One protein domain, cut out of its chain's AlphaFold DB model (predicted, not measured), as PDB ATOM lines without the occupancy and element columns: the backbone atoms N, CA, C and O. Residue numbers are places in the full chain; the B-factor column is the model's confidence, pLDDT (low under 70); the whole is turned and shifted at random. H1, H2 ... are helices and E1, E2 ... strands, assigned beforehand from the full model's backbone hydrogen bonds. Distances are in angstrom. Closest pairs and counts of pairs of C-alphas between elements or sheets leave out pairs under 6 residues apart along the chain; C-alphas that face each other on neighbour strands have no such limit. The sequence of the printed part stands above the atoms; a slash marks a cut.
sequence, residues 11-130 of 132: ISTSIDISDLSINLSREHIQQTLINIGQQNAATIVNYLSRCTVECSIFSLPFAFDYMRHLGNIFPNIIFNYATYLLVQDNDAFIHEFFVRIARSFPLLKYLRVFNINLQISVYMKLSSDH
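AT A GLANCE: This is residues 11 to 130 of the 132 residues of the protein "Hypothetical protein" of Rotaria socialis (UniProt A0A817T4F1). Two small three-stranded sheets make the body: E4, an edge strand of the sheet E4 E5 E6, meets the sheet E1 E3 E2 on the face opposite to H1, which covers E2. H2 crosses over between E5 and E6, and residues 119 to 130, of which 119 to 128 belong to H3, stick out as an arm that makes the length. The printed part has 120 residues with three named helices and six named strands in the order E1 H1 E2 E3 E4 E5 H2 E6 H3, a mixed class; E1 E3 E2 is antiparallel and E4 E5 E6 parallel. The whole is only just loose, close to compact, with a radius of gyration of the C-alphas of 16.4 A and spans of 59 by 38 by 20 A.

IN THESE COORDINATES: Find C-alpha 11 at (11.376, 15.139, 42.308), where E1, residues 11 to 16, begins. H1 holds residues 26 to 35, and E2, residues 41 to 49, runs 25.3 A. E3, residues 52 to 59, runs back over 23.8 A. Next come E4, residues 66 to 70, and E5, residues 84 to 89, which begins at (14.171, 3.397, 52.523). H2 holds residues 95 to 104, E6 residues 110 to 115, 17.0 A long, and H3 residues 118 to 128, 16.1 A long, ending at (48.222, -5.006, 37.930).

HOW THE PARTS SIT: Start at E1, antiparallel to the inner strand E3, with N 11 and O 57 2.8 A apart. E2 and E3 form a hairpin, with N 44 and O 56 at 2.8 A. H1 is on this sheet over E2, two layers, at a height over the sheet of 8.7 A; on the local plane it runs along E2 at 23 degrees. The closest C-alphas of H1 and E2 are those of Arg 26 and Val 45, 5.9 A. E1, H1, E2 is a split strand-helix-strand unit, with E3 between its strands and a right-handed crossover. The closest C-alphas of E3 and E4 are those of Glu 54 and His 69, 6.5 A. E4 and E5 are parallel, with N 86 and O 67 at 3.0 A; E5 and E6 are parallel, with N 85 and O 110 at 2.9 A. E5, H2, E6 is a strand-helix-strand unit, parallel neighbours joined through a helix, with a right-handed crossover. H2 is only just not on that sheet, with 4 pairs of C-alphas within 10 A. In H1 and H2 every O i to N i+4 pair is within hydrogen-bond range, in H3 6 of 7.

THE WHOLE: Look to Gly 37 and His 130 for the two C-alphas farthest apart, 59.5 A. The printed part has no cut, and the link from E4 to E5, residues 71 to 83, is long. Mean pLDDT of the printed part is 81.2; residues 18 to 23, residue 50 and residues 117 to 130 are under 70.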
ATOM      1  N   ILE A  11      10.717  15.145  43.605       89.56
ATOM      2  CA  ILE A  11      11.376  15.139  42.308       89.56
ATOM      3  C   ILE A  11      12.851  14.878  42.582       89.56
ATOM      4  O   ILE A  11      13.467  15.597  43.365       89.56
ATOM      5  N   SER A  12      13.414  13.862  41.939       88.25
ATOM      6  CA  SER A  12      14.842  13.553  41.989       88.25
ATOM      7  C   SER A  12      15.371  13.502  40.564       88.25
ATOM      8  O   SER A  12      14.795  12.825  39.711       88.25
ATOM      9  N   THR A  13      16.435  14.249  40.295       85.19
ATOM     10  CA  THR A  13      17.095  14.305  38.993       85.19
ATOM     11  C   THR A  13      18.588  14.062  39.157       85.19
ATOM     12  O   THR A  13      19.190  14.483  40.141       85.19
ATOM     13  N   SER A  14      19.180  13.390  38.174       84.06
ATOM     14  CA  SER A  14      20.626  13.249  38.015       84.06
ATOM     15  C   SER A  14      20.980  13.777  36.635       84.06
ATOM     16  O   SER A  14      20.371  13.368  35.645       84.06
ATOM     17  N   ILE A  15      21.924  14.705  36.577       80.94
ATOM     18  CA  ILE A  15      22.318  15.401  35.356       80.94
ATOM     19  C   ILE A  15      23.810  15.176  35.158       80.94
ATOM     20  O   ILE A  15      24.610  15.496  36.042       80.94
ATOM     21  N   ASP A  16      24.168  14.627  33.996       80.12
ATOM     22  CA  ASP A  16      25.544  14.636  33.514       80.12
ATOM     23  C   ASP A  16      25.824  16.002  32.873       80.12
ATOM     24  O   ASP A  16      25.104  16.446  31.978       80.12
ATOM     25  N   ILE A  17      26.829  16.697  33.387       74.38
ATOM     26  CA  ILE A  17      27.248  18.037  32.983       74.38
ATOM     27  C   ILE A  17      28.536  17.974  32.159       74.38
ATOM     28  O   ILE A  17      29.292  18.943  32.124       74.38
ATOM     29  N   SER A  18      28.791  16.848  31.488       69.12
ATOM     30  CA  SER A  18      29.980  16.626  30.663       69.12
ATOM     31  C   SER A  18      30.263  17.723  29.630       69.12
ATOM     32  O   SER A  18      31.384  17.767  29.138       69.12
ATOM     33  N   ASP A  19      29.298  18.599  29.308       56.50
ATOM     34  CA  ASP A  19      29.457  19.581  28.229       56.50
ATOM     35  C   ASP A  19      28.790  20.963  28.417       56.50
ATOM     36  O   ASP A  19      28.674  21.720  27.455       56.50
ATOM     37  N   LEU A  20      28.327  21.354  29.613       54.12
ATOM     38  CA  LEU A  20      27.562  22.607  29.747       54.12
ATOM     39  C   LEU A  20      27.928  23.464  30.962       54.12
ATOM     40  O   LEU A  20      28.096  22.992  32.081       54.12
ATOM     41  N   SER A  21      27.922  24.780  30.736       57.75
ATOM     42  CA  SER A  21      27.975  25.872  31.717       57.75
ATOM     43  C   SER A  21      26.727  25.940  32.620       57.75
ATOM     44  O   SER A  21      26.202  27.022  32.896       57.75
ATOM     45  N   ILE A  22      26.183  24.794  33.028       61.78
ATOM     46  CA  ILE A  22      25.003  24.703  33.883       61.78
ATOM     47  C   ILE A  22      25.454  24.911  35.329       61.78
ATOM     48  O   ILE A  22      25.956  24.009  35.994       61.78
ATOM     49  N   ASN A  23      25.262  26.133  35.825       63.84
ATOM     50  CA  ASN A  23      25.430  26.451  37.239       63.84
ATOM     51  C   ASN A  23      24.100  26.225  37.976       63.84
ATOM     52  O   ASN A  23      23.298  27.146  38.152       63.84
ATOM     53  N   LEU A  24      23.843  24.975  38.368       70.94
ATOM     54  CA  LEU A  24      22.728  24.627  39.250       70.94
ATOM     55  C   LEU A  24      23.116  24.963  40.687       70.94
ATOM     56  O   LEU A  24      23.650  24.110  41.387       70.94
ATOM     57  N   SER A  25      22.862  26.195  41.129       75.69
ATOM     58  CA  SER A  25      22.981  26.531  42.548       75.69
ATOM     59  C   SER A  25      21.694  26.173  43.288       75.69
ATOM     60  O   SER A  25      20.578  26.347  42.780       75.69
ATOM     61  N   ARG A  26      21.842  25.685  44.520       78.31
ATOM     62  CA  ARG A  26      20.712  25.399  45.411       78.31
ATOM     63  C   ARG A  26      19.846  26.642  45.607       78.31
ATOM     64  O   ARG A  26      18.621  26.542  45.632       78.31
ATOM     65  N   GLU A  27      20.480  27.804  45.709       81.81
ATOM     66  CA  GLU A  27      19.848  29.101  45.930       81.81
ATOM     67  C   GLU A  27      18.966  29.495  44.741       81.81
ATOM     68  O   GLU A  27      17.822  29.898  44.944       81.81
ATOM     69  N   HIS A  28      19.436  29.316  43.499       83.38
ATOM     70  CA  HIS A  28      18.642  29.625  42.306       83.38
ATOM     71  C   HIS A  28      17.431  28.699  42.157       83.38
ATOM     72  O   HIS A  28      16.337  29.159  41.813       83.38
ATOM     73  N   ILE A  29      17.595  27.403  42.444       83.12
ATOM     74  CA  ILE A  29      16.484  26.441  42.399       83.12
ATOM     75  C   ILE A  29      15.462  26.785  43.485       83.12
ATOM     76  O   ILE A  29      14.271  26.907  43.196       83.12
ATOM     77  N   GLN A  30      15.918  27.036  44.714       82.31
ATOM     78  CA  GLN A  30      15.042  27.415  45.819       82.31
ATOM     79  C   GLN A  30      14.293  28.724  45.528       82.31
ATOM     80  O   GLN A  30      13.085  28.804  45.758       82.31
ATOM     81  N   GLN A  31      14.971  29.731  44.971       83.69
ATOM     82  CA  GLN A  31      14.340  30.994  44.592       83.69
ATOM     83  C   GLN A  31      13.288  30.792  43.495       83.69
ATOM     84  O   GLN A  31      12.211  31.381  43.560       83.69
ATOM     85  N   THR A  32      13.557  29.918  42.521       86.12
ATOM     86  CA  THR A  32      12.577  29.540  41.490       86.12
ATOM     87  C   THR A  32      11.317  28.939  42.114       86.12
ATOM     88  O   THR A  32      10.211  29.342  41.751       86.12
ATOM     89  N   LEU A  33      11.460  28.038  43.094       83.44
ATOM     90  CA  LEU A  33      10.326  27.431  43.806       83.44
ATOM     91  C   LEU A  33       9.498  28.473  44.564       83.44
ATOM     92  O   LEU A  33       8.268  28.478  44.471       83.44
ATOM     93  N   ILE A  34      10.165  29.400  45.251       82.88
ATOM     94  CA  ILE A  34       9.506  30.514  45.943       82.88
ATOM     95  C   ILE A  34       8.718  31.369  44.941       82.88
ATOM     96  O   ILE A  34       7.542  31.655  45.173       82.88
ATOM     97  N   ASN A  35       9.324  31.711  43.800       84.88
ATOM     98  CA  ASN A  35       8.714  32.557  42.772       84.88
ATOM     99  C   ASN A  35       7.465  31.919  42.139       84.88
ATOM    100  O   ASN A  35       6.520  32.630  41.800       84.88
ATOM    101  N   ILE A  36       7.412  30.587  42.019       83.81
ATOM    102  CA  ILE A  36       6.214  29.880  41.532       83.81
ATOM    103  C   ILE A  36       5.177  29.617  42.636       83.81
ATOM    104  O   ILE A  36       4.144  28.997  42.371       83.81
ATOM    105  N   GLY A  37       5.399  30.115  43.857       81.12
ATOM    106  CA  GLY A  37       4.477  30.023  44.991       81.12
ATOM    107  C   GLY A  37       4.591  28.734  45.809       81.12
ATOM    108  O   GLY A  37       3.647  28.396  46.520       81.12
ATOM    109  N   GLN A  38       5.712  28.012  45.714       82.12
ATOM    110  CA  GLN A  38       6.003  26.813  46.507       82.12
ATOM    111  C   GLN A  38       6.874  27.168  47.717       82.12
ATOM    112  O   GLN A  38       8.080  26.936  47.734       82.12
ATOM    113  N   GLN A  39       6.254  27.758  48.742       78.31
ATOM    114  CA  GLN A  39       6.960  28.194  49.957       78.31
ATOM    115  C   GLN A  39       7.360  27.025  50.875       78.31
ATOM    116  O   GLN A  39       8.337  27.129  51.609       78.31
ATOM    117  N   ASN A  40       6.651  25.894  50.788       86.94
ATOM    118  CA  ASN A  40       6.890  24.699  51.601       86.94
ATOM    119  C   ASN A  40       7.619  23.615  50.802       86.94
ATOM    120  O   ASN A  40       7.188  22.464  50.775       86.94
ATOM    121  N   ALA A  41       8.696  23.985  50.115       88.69
ATOM    122  CA  ALA A  41       9.539  23.049  49.385       88.69
ATOM    123  C   ALA A  41      10.998  23.189  49.819       88.69
ATOM    124  O   ALA A  41      11.474  24.293  50.094       88.69
ATOM    125  N   ALA A  42      11.708  22.070  49.863       87.94
ATOM    126  CA  ALA A  42      13.136  22.022  50.108       87.94
ATOM    127  C   ALA A  42      13.869  21.494  48.878       87.94
ATOM    128  O   ALA A  42      13.365  20.636  48.151       87.94
ATOM    129  N   THR A  43      15.084  22.006  48.698       88.38
ATOM    130  CA  THR A  43      16.007  21.589  47.646       88.38
ATOM    131  C   THR A  43      17.301  21.069  48.260       88.38
ATOM    132  O   THR A  43      17.886  21.712  49.144       88.38
ATOM    133  N   ILE A  44      17.765  19.931  47.754       87.12
ATOM    134  CA  ILE A  44      19.081  19.348  48.017       87.12
ATOM    135  C   ILE A  44      19.800  19.238  46.677       87.12
ATOM    136  O   ILE A  44      19.238  18.688  45.735       87.12
ATOM    137  N   VAL A  45      21.020  19.761  46.596       85.44
ATOM    138  CA  VAL A  45      21.880  19.657  45.412       85.44
ATOM    139  C   VAL A  45      23.182  19.000  45.847       85.44
ATOM    140  O   VAL A  45      23.843  19.511  46.748       85.44
ATOM    141  N   ASN A  46      23.522  17.879  45.220       82.88
ATOM    142  CA  ASN A  46      24.732  17.110  45.484       82.88
ATOM    143  C   ASN A  46      25.595  17.086  44.225       82.88
ATOM    144  O   ASN A  46      25.120  16.739  43.145       82.88
ATOM    145  N   TYR A  47      26.871  17.424  44.371       80.06
ATOM    146  CA  TYR A  47      27.849  17.353  43.291       80.06
ATOM    147  C   TYR A  47      28.601  16.037  43.435       80.06
ATOM    148  O   TYR A  47      29.611  15.966  44.129       80.06
ATOM    149  N   LEU A  48      28.058  14.980  42.830       77.12
ATOM    150  CA  LEU A  48      28.627  13.646  42.956       77.12
ATOM    151  C   LEU A  48      29.981  13.547  42.284       77.12
ATOM    152  O   LEU A  48      30.850  12.891  42.822       77.12
ATOM    153  N   SER A  49      30.179  14.168  41.124       72.81
ATOM    154  CA  SER A  49      31.455  14.157  40.407       72.81
ATOM    155  C   SER A  49      31.691  15.500  39.718       72.81
ATOM    156  O   SER A  49      30.820  16.370  39.744       72.81
ATOM    157  N   ARG A  50      32.846  15.671  39.052       67.19
ATOM    158  CA  ARG A  50      33.101  16.866  38.222       67.19
ATOM    159  C   ARG A  50      32.002  17.114  37.186       67.19
ATOM    160  O   ARG A  50      31.773  18.263  36.834       67.19
ATOM    161  N   CYS A  51      31.343  16.053  36.729       74.12
ATOM    162  CA  CYS A  51      30.340  16.115  35.677       74.12
ATOM    163  C   CYS A  51      28.995  15.543  36.130       74.12
ATOM    164  O   CYS A  51      28.161  15.283  35.290       74.12
ATOM    165  N   THR A  52      28.735  15.298  37.414       80.25
ATOM    166  CA  THR A  52      27.450  14.704  37.825       80.25
ATOM    167  C   THR A  52      26.860  15.476  38.981       80.25
ATOM    168  O   THR A  52      27.466  15.552  40.051       80.25
ATOM    169  N   VAL A  53      25.663  16.017  38.765       82.06
ATOM    170  CA  VAL A  53      24.884  16.704  39.795       82.06
ATOM    171  C   VAL A  53      23.562  15.999  39.994       82.06
ATOM    172  O   VAL A  53      22.816  15.762  39.046       82.06
ATOM    173  N   GLU A  54      23.262  15.717  41.250       86.31
ATOM    174  CA  GLU A  54      21.963  15.233  41.677       86.31
ATOM    175  C   GLU A  54      21.202  16.364  42.359       86.31
ATOM    176  O   GLU A  54      21.727  17.058  43.230       86.31
ATOM    177  N   CYS A  55      19.948  16.556  41.970       86.88
ATOM    178  CA  CYS A  55      19.053  17.518  42.588       86.88
ATOM    179  C   CYS A  55      17.807  16.795  43.092       86.88
ATOM    180  O   CYS A  55      17.182  16.016  42.376       86.88
ATOM    181  N   SER A  56      17.437  17.062  44.338       89.19
ATOM    182  CA  SER A  56      16.198  16.590  44.941       89.19
ATOM    183  C   SER A  56      15.363  17.780  45.385       89.19
ATOM    184  O   SER A  56      15.828  18.603  46.172       89.19
ATOM    185  N   ILE A  57      14.122  17.845  44.910       89.88
ATOM    186  CA  ILE A  57      13.146  18.874  45.261       89.88
ATOM    187  C   ILE A  57      11.912  18.196  45.836       89.88
ATOM    188  O   ILE A  57      11.343  17.307  45.205       89.88
ATOM    189  N   PHE A  58      11.473  18.600  47.021       91.12
ATOM    190  CA  PHE A  58      10.333  17.960  47.671       91.12
ATOM    191  C   PHE A  58       9.537  18.916  48.546       91.12
ATOM    192  O   PHE A  58      10.070  19.883  49.088       91.12
ATOM    193  N   SER A  59       8.253  18.612  48.707       91.12
ATOM    194  CA  SER A  59       7.365  19.294  49.645       91.12
ATOM    195  C   SER A  59       7.734  18.983  51.100       91.12
ATOM    196  O   SER A  59       8.138  17.863  51.420       91.12
ATOM    197  N   LEU A  60       7.541  19.957  51.991       89.44
ATOM    198  CA  LEU A  60       7.679  19.815  53.439       89.44
ATOM    199  C   LEU A  60       6.299  19.751  54.132       89.44
ATOM    200  O   LEU A  60       5.426  20.551  53.794       89.44
ATOM    201  N   PRO A  61       6.111  18.870  55.139       91.19
ATOM    202  CA  PRO A  61       7.038  17.811  55.545       91.19
ATOM    203  C   PRO A  61       7.188  16.746  54.448       91.19
ATOM    204  O   PRO A  61       6.267  16.511  53.668       91.19
ATOM    205  N   PHE A  62       8.354  16.098  54.389       91.88
ATOM    206  CA  PHE A  62       8.584  15.012  53.435       91.88
ATOM    207  C   PHE A  62       7.675  13.830  53.771       91.88
ATOM    208  O   PHE A  62       7.784  13.291  54.867       91.88
ATOM    209  N   ALA A  63       6.799  13.433  52.848       93.25
ATOM    210  CA  ALA A  63       5.732  12.460  53.100       93.25
ATOM    211  C   ALA A  63       5.896  11.133  52.336       93.25
ATOM    212  O   ALA A  63       4.952  10.349  52.263       93.25
ATOM    213  N   PHE A  64       7.068  10.883  51.749       94.38
ATOM    214  CA  PHE A  64       7.340   9.663  50.988       94.38
ATOM    215  C   PHE A  64       8.125   8.654  51.831       94.38
ATOM    216  O   PHE A  64       8.856   9.016  52.754       94.38
ATOM    217  N   ASP A  65       7.969   7.376  51.506       95.75
ATOM    218  CA  ASP A  65       8.653   6.253  52.150       95.75
ATOM    219  C   ASP A  65      10.066   6.018  51.599       95.75
ATOM    220  O   ASP A  65      10.908   5.426  52.278       95.75
ATOM    221  N   TYR A  66      10.321   6.498  50.384       93.06
ATOM    222  CA  TYR A  66      11.534   6.258  49.626       93.06
ATOM    223  C   TYR A  66      12.267   7.558  49.307       93.06
ATOM    224  O   TYR A  66      11.687   8.491  48.748       93.06
ATOM    225  N   MET A  67      13.568   7.590  49.589       90.56
ATOM    226  CA  MET A  67      14.459   8.670  49.180       90.56
ATOM    227  C   MET A  67      15.714   8.104  48.512       90.56
ATOM    228  O   MET A  67      16.321   7.142  48.989       90.56
ATOM    229  N   ARG A  68      16.105   8.697  47.384       86.38
ATOM    230  CA  ARG A  68      17.268   8.293  46.588       86.38
ATOM    231  C   ARG A  68      18.172   9.485  46.327       86.38
ATOM    232  O   ARG A  68      17.703  10.622  46.357       86.38
ATOM    233  N   HIS A  69      19.425   9.195  45.983       70.75
ATOM    234  CA  HIS A  69      20.329  10.173  45.377       70.75
ATOM    235  C   HIS A  69      20.641  11.326  46.341       70.75
ATOM    236  O   HIS A  69      20.651  12.511  46.000       70.75
ATOM    237  N   LEU A  70      20.828  10.956  47.611       78.69
ATOM    238  CA  LEU A  70      21.426  11.833  48.601       78.69
ATOM    239  C   LEU A  70      22.936  11.616  48.611       78.69
ATOM    240  O   LEU A  70      23.394  10.479  48.684       78.69
ATOM    241  N   GLY A  71      23.682  12.714  48.574       77.25
ATOM    242  CA  GLY A  71      25.094  12.747  48.914       77.25
ATOM    243  C   GLY A  71      25.299  12.762  50.428       77.25
ATOM    244  O   GLY A  71      24.364  12.730  51.232       77.25
ATOM    245  N   ASN A  72      26.556  12.850  50.829       76.75
ATOM    246  CA  ASN A  72      27.030  12.879  52.207       76.75
ATOM    247  C   ASN A  72      26.704  14.215  52.914       76.75
ATOM    248  O   ASN A  72      26.716  14.300  54.149       76.75
ATOM    249  N   ILE A  73      26.367  15.252  52.136       73.88
ATOM    250  CA  ILE A  73      25.969  16.582  52.605       73.88
ATOM    251  C   ILE A  73      24.470  16.771  52.351       73.88
ATOM    252  O   ILE A  73      24.046  17.111  51.252       73.88
ATOM    253  N   PHE A  74      23.649  16.591  53.383       77.94
ATOM    254  CA  PHE A  74      22.213  16.867  53.319       77.94
ATOM    255  C   PHE A  74      21.793  17.823  54.444       77.94
ATOM    256  O   PHE A  74      22.456  17.896  55.485       77.94
ATOM    257  N   PRO A  75      20.727  18.620  54.238       78.00
ATOM    258  CA  PRO A  75      20.275  19.598  55.217       78.00
ATOM    259  C   PRO A  75      19.780  18.918  56.494       78.00
ATOM    260  O   PRO A  75      19.352  17.764  56.479       78.00
ATOM    261  N   ASN A  76      19.776  19.673  57.594       83.62
ATOM    262  CA  ASN A  76      19.238  19.226  58.877       83.62
ATOM    263  C   ASN A  76      17.696  19.193  58.848       83.62
ATOM    264  O   ASN A  76      17.026  20.041  59.431       83.62
ATOM    265  N   ILE A  77      17.149  18.242  58.093       89.31
ATOM    266  CA  ILE A  77      15.721  17.957  57.955       89.31
ATOM    267  C   ILE A  77      15.464  16.578  58.565       89.31
ATOM    268  O   ILE A  77      16.288  15.670  58.437       89.31
ATOM    269  N   ILE A  78      14.315  16.436  59.230       93.06
ATOM    270  CA  ILE A  78      13.838  15.154  59.745       93.06
ATOM    271  C   ILE A  78      12.826  14.575  58.752       93.06
ATOM    272  O   ILE A  78      11.757  15.139  58.516       93.06
ATOM    273  N   PHE A  79      13.166  13.430  58.179       93.50
ATOM    274  CA  PHE A  79      12.380  12.668  57.221       93.50
ATOM    275  C   PHE A  79      11.566  11.602  57.960       93.50
ATOM    276  O   PHE A  79      11.878  10.415  57.929       93.50
ATOM    277  N   ASN A  80      10.507  12.041  58.646       94.19
ATOM    278  CA  ASN A  80       9.702  11.197  59.542       94.19
ATOM    279  C   ASN A  80       8.989  10.018  58.865       94.19
ATOM    280  O   ASN A  80       8.537   9.126  59.567       94.19
ATOM    281  N   TYR A  81       8.869  10.014  57.539       94.88
ATOM    282  CA  TYR A  81       8.144   8.980  56.794       94.88
ATOM    283  C   TYR A  81       9.064   8.074  55.972       94.88
ATOM    284  O   TYR A  81       8.650   6.996  55.555       94.88
ATOM    285  N   ALA A  82      10.317   8.483  55.768       94.94
ATOM    286  CA  ALA A  82      11.254   7.759  54.928       94.94
ATOM    287  C   ALA A  82      11.721   6.477  55.634       94.94
ATOM    288  O   ALA A  82      12.325   6.519  56.706       94.94
ATOM    289  N   THR A  83      11.452   5.331  55.011       97.31
ATOM    290  CA  THR A  83      11.840   4.001  55.506       97.31
ATOM    291  C   THR A  83      12.925   3.349  54.653       97.31
ATOM    292  O   THR A  83      13.622   2.452  55.135       97.31
ATOM    293  N   TYR A  84      13.114   3.826  53.424       96.81
ATOM    294  CA  TYR A  84      14.171   3.397  52.523       96.81
ATOM    295  C   TYR A  84      15.006   4.601  52.090       96.81
ATOM    296  O   TYR A  84      14.472   5.589  51.579       96.81
ATOM    297  N   LEU A  85      16.326   4.479  52.227       93.81
ATOM    298  CA  LEU A  85      17.277   5.493  51.799       93.81
ATOM    299  C   LEU A  85      18.410   4.890  50.968       93.81
ATOM    300  O   LEU A  85      19.088   3.952  51.393       93.81
ATOM    301  N   LEU A  86      18.638   5.480  49.796       92.12
ATOM    302  CA  LEU A  86      19.818   5.244  48.973       92.12
ATOM    303  C   LEU A  86      20.696   6.493  48.957       92.12
ATOM    304  O   LEU A  86      20.277   7.544  48.466       92.12
ATOM    305  N   VAL A  87      21.920   6.338  49.449       90.12
ATOM    306  CA  VAL A  87      22.958   7.371  49.455       90.12
ATOM    307  C   VAL A  87      24.066   6.973  48.491       90.12
ATOM    308  O   VAL A  87      24.502   5.820  48.473       90.12
ATOM    309  N   GLN A  88      24.525   7.928  47.698       87.19
ATOM    310  CA  GLN A  88      25.626   7.751  46.768       87.19
ATOM    311  C   GLN A  88      26.541   8.965  46.868       87.19
ATOM    312  O   GLN A  88      26.064  10.093  46.869       87.19
ATOM    313  N   ASP A  89      27.845   8.736  46.979       84.56
ATOM    314  CA  ASP A  89      28.832   9.813  47.020       84.56
ATOM    315  C   ASP A  89      30.174   9.351  46.433       84.56
ATOM    316  O   ASP A  89      30.452   8.155  46.304       84.56
ATOM    317  N   ASN A  90      31.008  10.309  46.061       81.56
ATOM    318  CA  ASN A  90      32.417  10.097  45.768       81.56
ATOM    319  C   ASN A  90      33.253  10.018  47.048       81.56
ATOM    320  O   ASN A  90      34.235   9.268  47.093       81.56
ATOM    321  N   ASP A  91      32.866  10.761  48.081       82.38
ATOM    322  CA  ASP A  91      33.593  10.811  49.341       82.38
ATOM    323  C   ASP A  91      33.314   9.588  50.218       82.38
ATOM    324  O   ASP A  91      32.259   8.947  50.162       82.38
ATOM    325  N   ALA A  92      34.295   9.235  51.048       82.69
ATOM    326  CA  ALA A  92      34.139   8.150  52.004       82.69
ATOM    327  C   ALA A  92      33.083   8.502  53.067       82.69
ATOM    328  O   ALA A  92      33.050   9.608  53.614       82.69
ATOM    329  N   PHE A  93      32.245   7.526  53.410       85.88
ATOM    330  CA  PHE A  93      31.258   7.665  54.475       85.88
ATOM    331  C   PHE A  93      31.923   7.430  55.831       85.88
ATOM    332  O   PHE A  93      32.270   6.302  56.178       85.88
ATOM    333  N   ILE A  94      32.116   8.508  56.588       87.06
ATOM    334  CA  ILE A  94      32.722   8.484  57.927       87.06
ATOM    335  C   ILE A  94      31.667   8.312  59.027       87.06
ATOM    336  O   ILE A  94      30.468   8.409  58.778       87.06
ATOM    337  N   HIS A  95      32.092   8.068  60.265       88.12
ATOM    338  CA  HIS A  95      31.192   7.827  61.397       88.12
ATOM    339  C   HIS A  95      30.102   8.910  61.552       88.12
ATOM    340  O   HIS A  95      28.924   8.600  61.746       88.12
ATOM    341  N   GLU A  96      30.464  10.182  61.380       88.69
ATOM    342  CA  GLU A  96      29.557  11.326  61.493       88.69
ATOM    343  C   GLU A  96      28.405  11.269  60.482       88.69
ATOM    344  O   GLU A  96      27.314  11.761  60.778       88.69
ATOM    345  N   PHE A  97      28.612  10.658  59.311       89.00
ATOM    346  CA  PHE A  97      27.549  10.446  58.331       89.00
ATOM    347  C   PHE A  97      26.443   9.561  58.914       89.00
ATOM    348  O   PHE A  97      25.277   9.952  58.899       89.00
ATOM    349  N   PHE A  98      26.794   8.422  59.513       90.25
ATOM    350  CA  PHE A  98      25.812   7.498  60.087       90.25
ATOM    351  C   PHE A  98      25.054   8.118  61.267       90.25
ATOM    352  O   PHE A  98      23.848   7.907  61.405       90.25
ATOM    353  N   VAL A  99      25.721   8.959  62.068       91.62
ATOM    354  CA  VAL A  99      25.064   9.734  63.135       91.62
ATOM    355  C   VAL A  99      24.032  10.710  62.561       91.62
ATOM    356  O   VAL A  99      22.933  10.826  63.107       91.62
ATOM    357  N   ARG A 100      24.348  11.401  61.457       92.06
ATOM    358  CA  ARG A 100      23.383  12.282  60.774       92.06
ATOM    359  C   ARG A 100      22.200  11.492  60.219       92.06
ATOM    360  O   ARG A 100      21.066  11.914  60.414       92.06
ATOM    361  N   ILE A 101      22.446  10.334  59.601       92.88
ATOM    362  CA  ILE A 101      21.381   9.466  59.081       92.88
ATOM    363  C   ILE A 101      20.425   9.040  60.199       92.88
ATOM    364  O   ILE A 101      19.220   9.233  60.068       92.88
ATOM    365  N   ALA A 102      20.948   8.544  61.323       92.62
ATOM    366  CA  ALA A 102      20.120   8.108  62.447       92.62
ATOM    367  C   ALA A 102      19.245   9.240  63.022       92.62
ATOM    368  O   ALA A 102      18.117   9.000  63.445       92.62
ATOM    369  N   ARG A 103      19.747  10.483  63.017       93.31
ATOM    370  CA  ARG A 103      19.000  11.662  63.491       93.31
ATOM    371  C   ARG A 103      17.950  12.139  62.492       93.31
ATOM    372  O   ARG A 103      16.857  12.522  62.897       93.31
ATOM    373  N   SER A 104      18.283  12.137  61.206       93.44
ATOM    374  CA  SER A 104      17.403  12.646  60.154       93.44
ATOM    375  C   SER A 104      16.347  11.640  59.706       93.44
ATOM    376  O   SER A 104      15.309  12.066  59.215       93.44
ATOM    377  N   PHE A 105      16.564  10.335  59.872       94.62
ATOM    378  CA  PHE A 105      15.673   9.287  59.362       94.62
ATOM    379  C   PHE A 105      15.245   8.330  60.490       94.62
ATOM    380  O   PHE A 105      15.680   7.178  60.528       94.62
ATOM    381  N   PRO A 106      14.389   8.776  61.428       95.56
ATOM    382  CA  PRO A 106      14.054   8.004  62.628       95.56
ATOM    383  C   PRO A 106      13.299   6.695  62.345       95.56
ATOM    384  O   PRO A 106      13.320   5.794  63.179       95.56
ATOM    385  N   LEU A 107      12.635   6.574  61.188       96.75
ATOM    386  CA  LEU A 107      11.910   5.364  60.774       96.75
ATOM    387  C   LEU A 107      12.648   4.551  59.701       96.75
ATOM    388  O   LEU A 107      12.040   3.689  59.057       96.75
ATOM    389  N   LEU A 108      13.942   4.807  59.487       96.81
ATOM    390  CA  LEU A 108      14.709   4.121  58.455       96.81
ATOM    391  C   LEU A 108      14.797   2.621  58.741       96.81
ATOM    392  O   LEU A 108      15.304   2.196  59.776       96.81
ATOM    393  N   LYS A 109      14.327   1.813  57.793       97.31
ATOM    394  CA  LYS A 109      14.397   0.347  57.846       97.31
ATOM    395  C   LYS A 109      15.501  -0.199  56.957       97.31
ATOM    396  O   LYS A 109      16.063  -1.248  57.252       97.31
ATOM    397  N   TYR A 110      15.796   0.499  55.864       97.12
ATOM    398  CA  TYR A 110      16.786   0.074  54.891       97.12
ATOM    399  C   TYR A 110      17.653   1.250  54.447       97.12
ATOM    400  O   TYR A 110      17.153   2.237  53.907       97.12
ATOM    401  N   LEU A 111      18.961   1.111  54.652       94.69
ATOM    402  CA  LEU A 111      19.982   2.041  54.191       94.69
ATOM    403  C   LEU A 111      20.885   1.323  53.190       94.69
ATOM    404  O   LEU A 111      21.494   0.305  53.522       94.69
ATOM    405  N   ARG A 112      21.020   1.883  51.987       93.25
ATOM    406  CA  ARG A 112      22.017   1.447  51.005       93.25
ATOM    407  C   ARG A 112      22.940   2.599  50.663       93.25
ATOM    408  O   ARG A 112      22.473   3.684  50.332       93.25
ATOM    409  N   VAL A 113      24.238   2.342  50.735       90.50
ATOM    410  CA  VAL A 113      25.280   3.351  50.552       90.50
ATOM    411  C   VAL A 113      26.237   2.892  49.458       90.50
ATOM    412  O   VAL A 113      26.667   1.738  49.464       90.50
ATOM    413  N   PHE A 114      26.565   3.786  48.528       86.81
ATOM    414  CA  PHE A 114      27.493   3.533  47.429       86.81
ATOM    415  C   PHE A 114      28.593   4.587  47.403       86.81
ATOM    416  O   PHE A 114      28.300   5.780  47.395       86.81
ATOM    417  N   ASN A 115      29.850   4.144  47.342       84.06
ATOM    418  CA  ASN A 115      30.977   5.016  47.033       84.06
ATOM    419  C   ASN A 115      31.454   4.743  45.600       84.06
ATOM    420  O   ASN A 115      31.800   3.605  45.278       84.06
ATOM    421  N   ILE A 116      31.449   5.765  44.745       73.12
ATOM    422  CA  ILE A 116      31.756   5.617  43.313       73.12
ATOM    423  C   ILE A 116      33.278   5.560  43.071       73.12
ATOM    424  O   ILE A 116      33.745   4.789  42.233       73.12
ATOM    425  N   ASN A 117      34.078   6.322  43.825       67.88
ATOM    426  CA  ASN A 117      35.519   6.466  43.574       67.88
ATOM    427  C   ASN A 117      36.373   5.274  44.036       67.88
ATOM    428  O   ASN A 117      37.483   5.086  43.536       67.88
ATOM    429  N   LEU A 118      35.881   4.432  44.948       53.94
ATOM    430  CA  LEU A 118      36.652   3.287  45.452       53.94
ATOM    431  C   LEU A 118      36.726   2.090  44.490       53.94
ATOM    432  O   LEU A 118      37.507   1.172  44.736       53.94
ATOM    433  N   GLN A 119      35.981   2.082  43.382       50.78
ATOM    434  CA  GLN A 119      36.063   0.970  42.428       50.78
ATOM    435  C   GLN A 119      37.208   1.106  41.417       50.78
ATOM    436  O   GLN A 119      37.717   0.084  40.965       50.78
ATOM    437  N   ILE A 120      37.693   2.315  41.111       51.38
ATOM    438  CA  ILE A 120      38.776   2.478  40.125       51.38
ATOM    439  C   ILE A 120      40.121   2.020  40.701       51.38
ATOM    440  O   ILE A 120      40.866   1.313  40.028       51.38
ATOM    441  N   SER A 121      40.436   2.359  41.953       48.12
ATOM    442  CA  SER A 121      41.724   1.991  42.558       48.12
ATOM    443  C   SER A 121      41.839   0.492  42.845       48.12
ATOM    444  O   SER A 121      42.910  -0.081  42.656       48.12
ATOM    445  N   VAL A 122      40.743  -0.169  43.234       50.31
ATOM    446  CA  VAL A 122      40.710  -1.629  43.420       50.31
ATOM    447  C   VAL A 122      40.765  -2.354  42.075       50.31
ATOM    448  O   VAL A 122      41.511  -3.319  41.948       50.31
ATOM    449  N   TYR A 123      40.060  -1.868  41.047       50.41
ATOM    450  CA  TYR A 123      40.121  -2.460  39.707       50.41
ATOM    451  C   TYR A 123      41.512  -2.312  39.074       50.41
ATOM    452  O   TYR A 123      42.027  -3.274  38.510       50.41
ATOM    453  N   MET A 124      42.166  -1.155  39.234       52.72
ATOM    454  CA  MET A 124      43.552  -0.927  38.788       52.72
ATOM    455  C   MET A 124      44.559  -1.820  39.525       52.72
ATOM    456  O   MET A 124      45.515  -2.294  38.922       52.72
ATOM    457  N   LYS A 125      44.330  -2.100  40.815       52.09
ATOM    458  CA  LYS A 125      45.195  -2.982  41.611       52.09
ATOM    459  C   LYS A 125      45.011  -4.464  41.255       52.09
ATOM    460  O   LYS A 125      45.980  -5.195  41.122       52.09
ATOM    461  N   LEU A 126      43.775  -4.896  41.005       49.38
ATOM    462  CA  LEU A 126      43.488  -6.265  40.554       49.38
ATOM    463  C   LEU A 126      43.958  -6.528  39.114       49.38
ATOM    464  O   LEU A 126      44.287  -7.659  38.774       49.38
ATOM    465  N   SER A 127      44.017  -5.497  38.268       55.66
ATOM    466  CA  SER A 127      44.547  -5.617  36.902       55.66
ATOM    467  C   SER A 127      46.075  -5.517  36.824       55.66
ATOM    468  O   SER A 127      46.648  -6.051  35.876       55.66
ATOM    469  N   SER A 128      46.756  -4.929  37.817       55.19
ATOM    470  CA  SER A 128      48.222  -5.006  37.930       55.19
ATOM    471  C   SER A 128      48.716  -6.358  38.454       55.19
ATOM    472  O   SER A 128      49.782  -6.812  38.047       55.19
ATOM    473  N   ASP A 129      47.929  -7.026  39.302       54.97
ATOM    474  CA  ASP A 129      48.291  -8.315  39.914       54.97
ATOM    475  C   ASP A 129      48.081  -9.521  38.965       54.97
ATOM    476  O   ASP A 129      48.409 -10.655  39.306       54.97
ATOM    477  N   HIS A 130      47.564  -9.291  37.752       52.50
ATOM    478  CA  HIS A 130      47.393 -10.304  36.696       52.50
ATOM    479  C   HIS A 130      48.409 -10.183  35.543       52.50
ATOM    480  O   HIS A 130      48.244 -10.835  34.513       52.50
TER     481      HIS A 130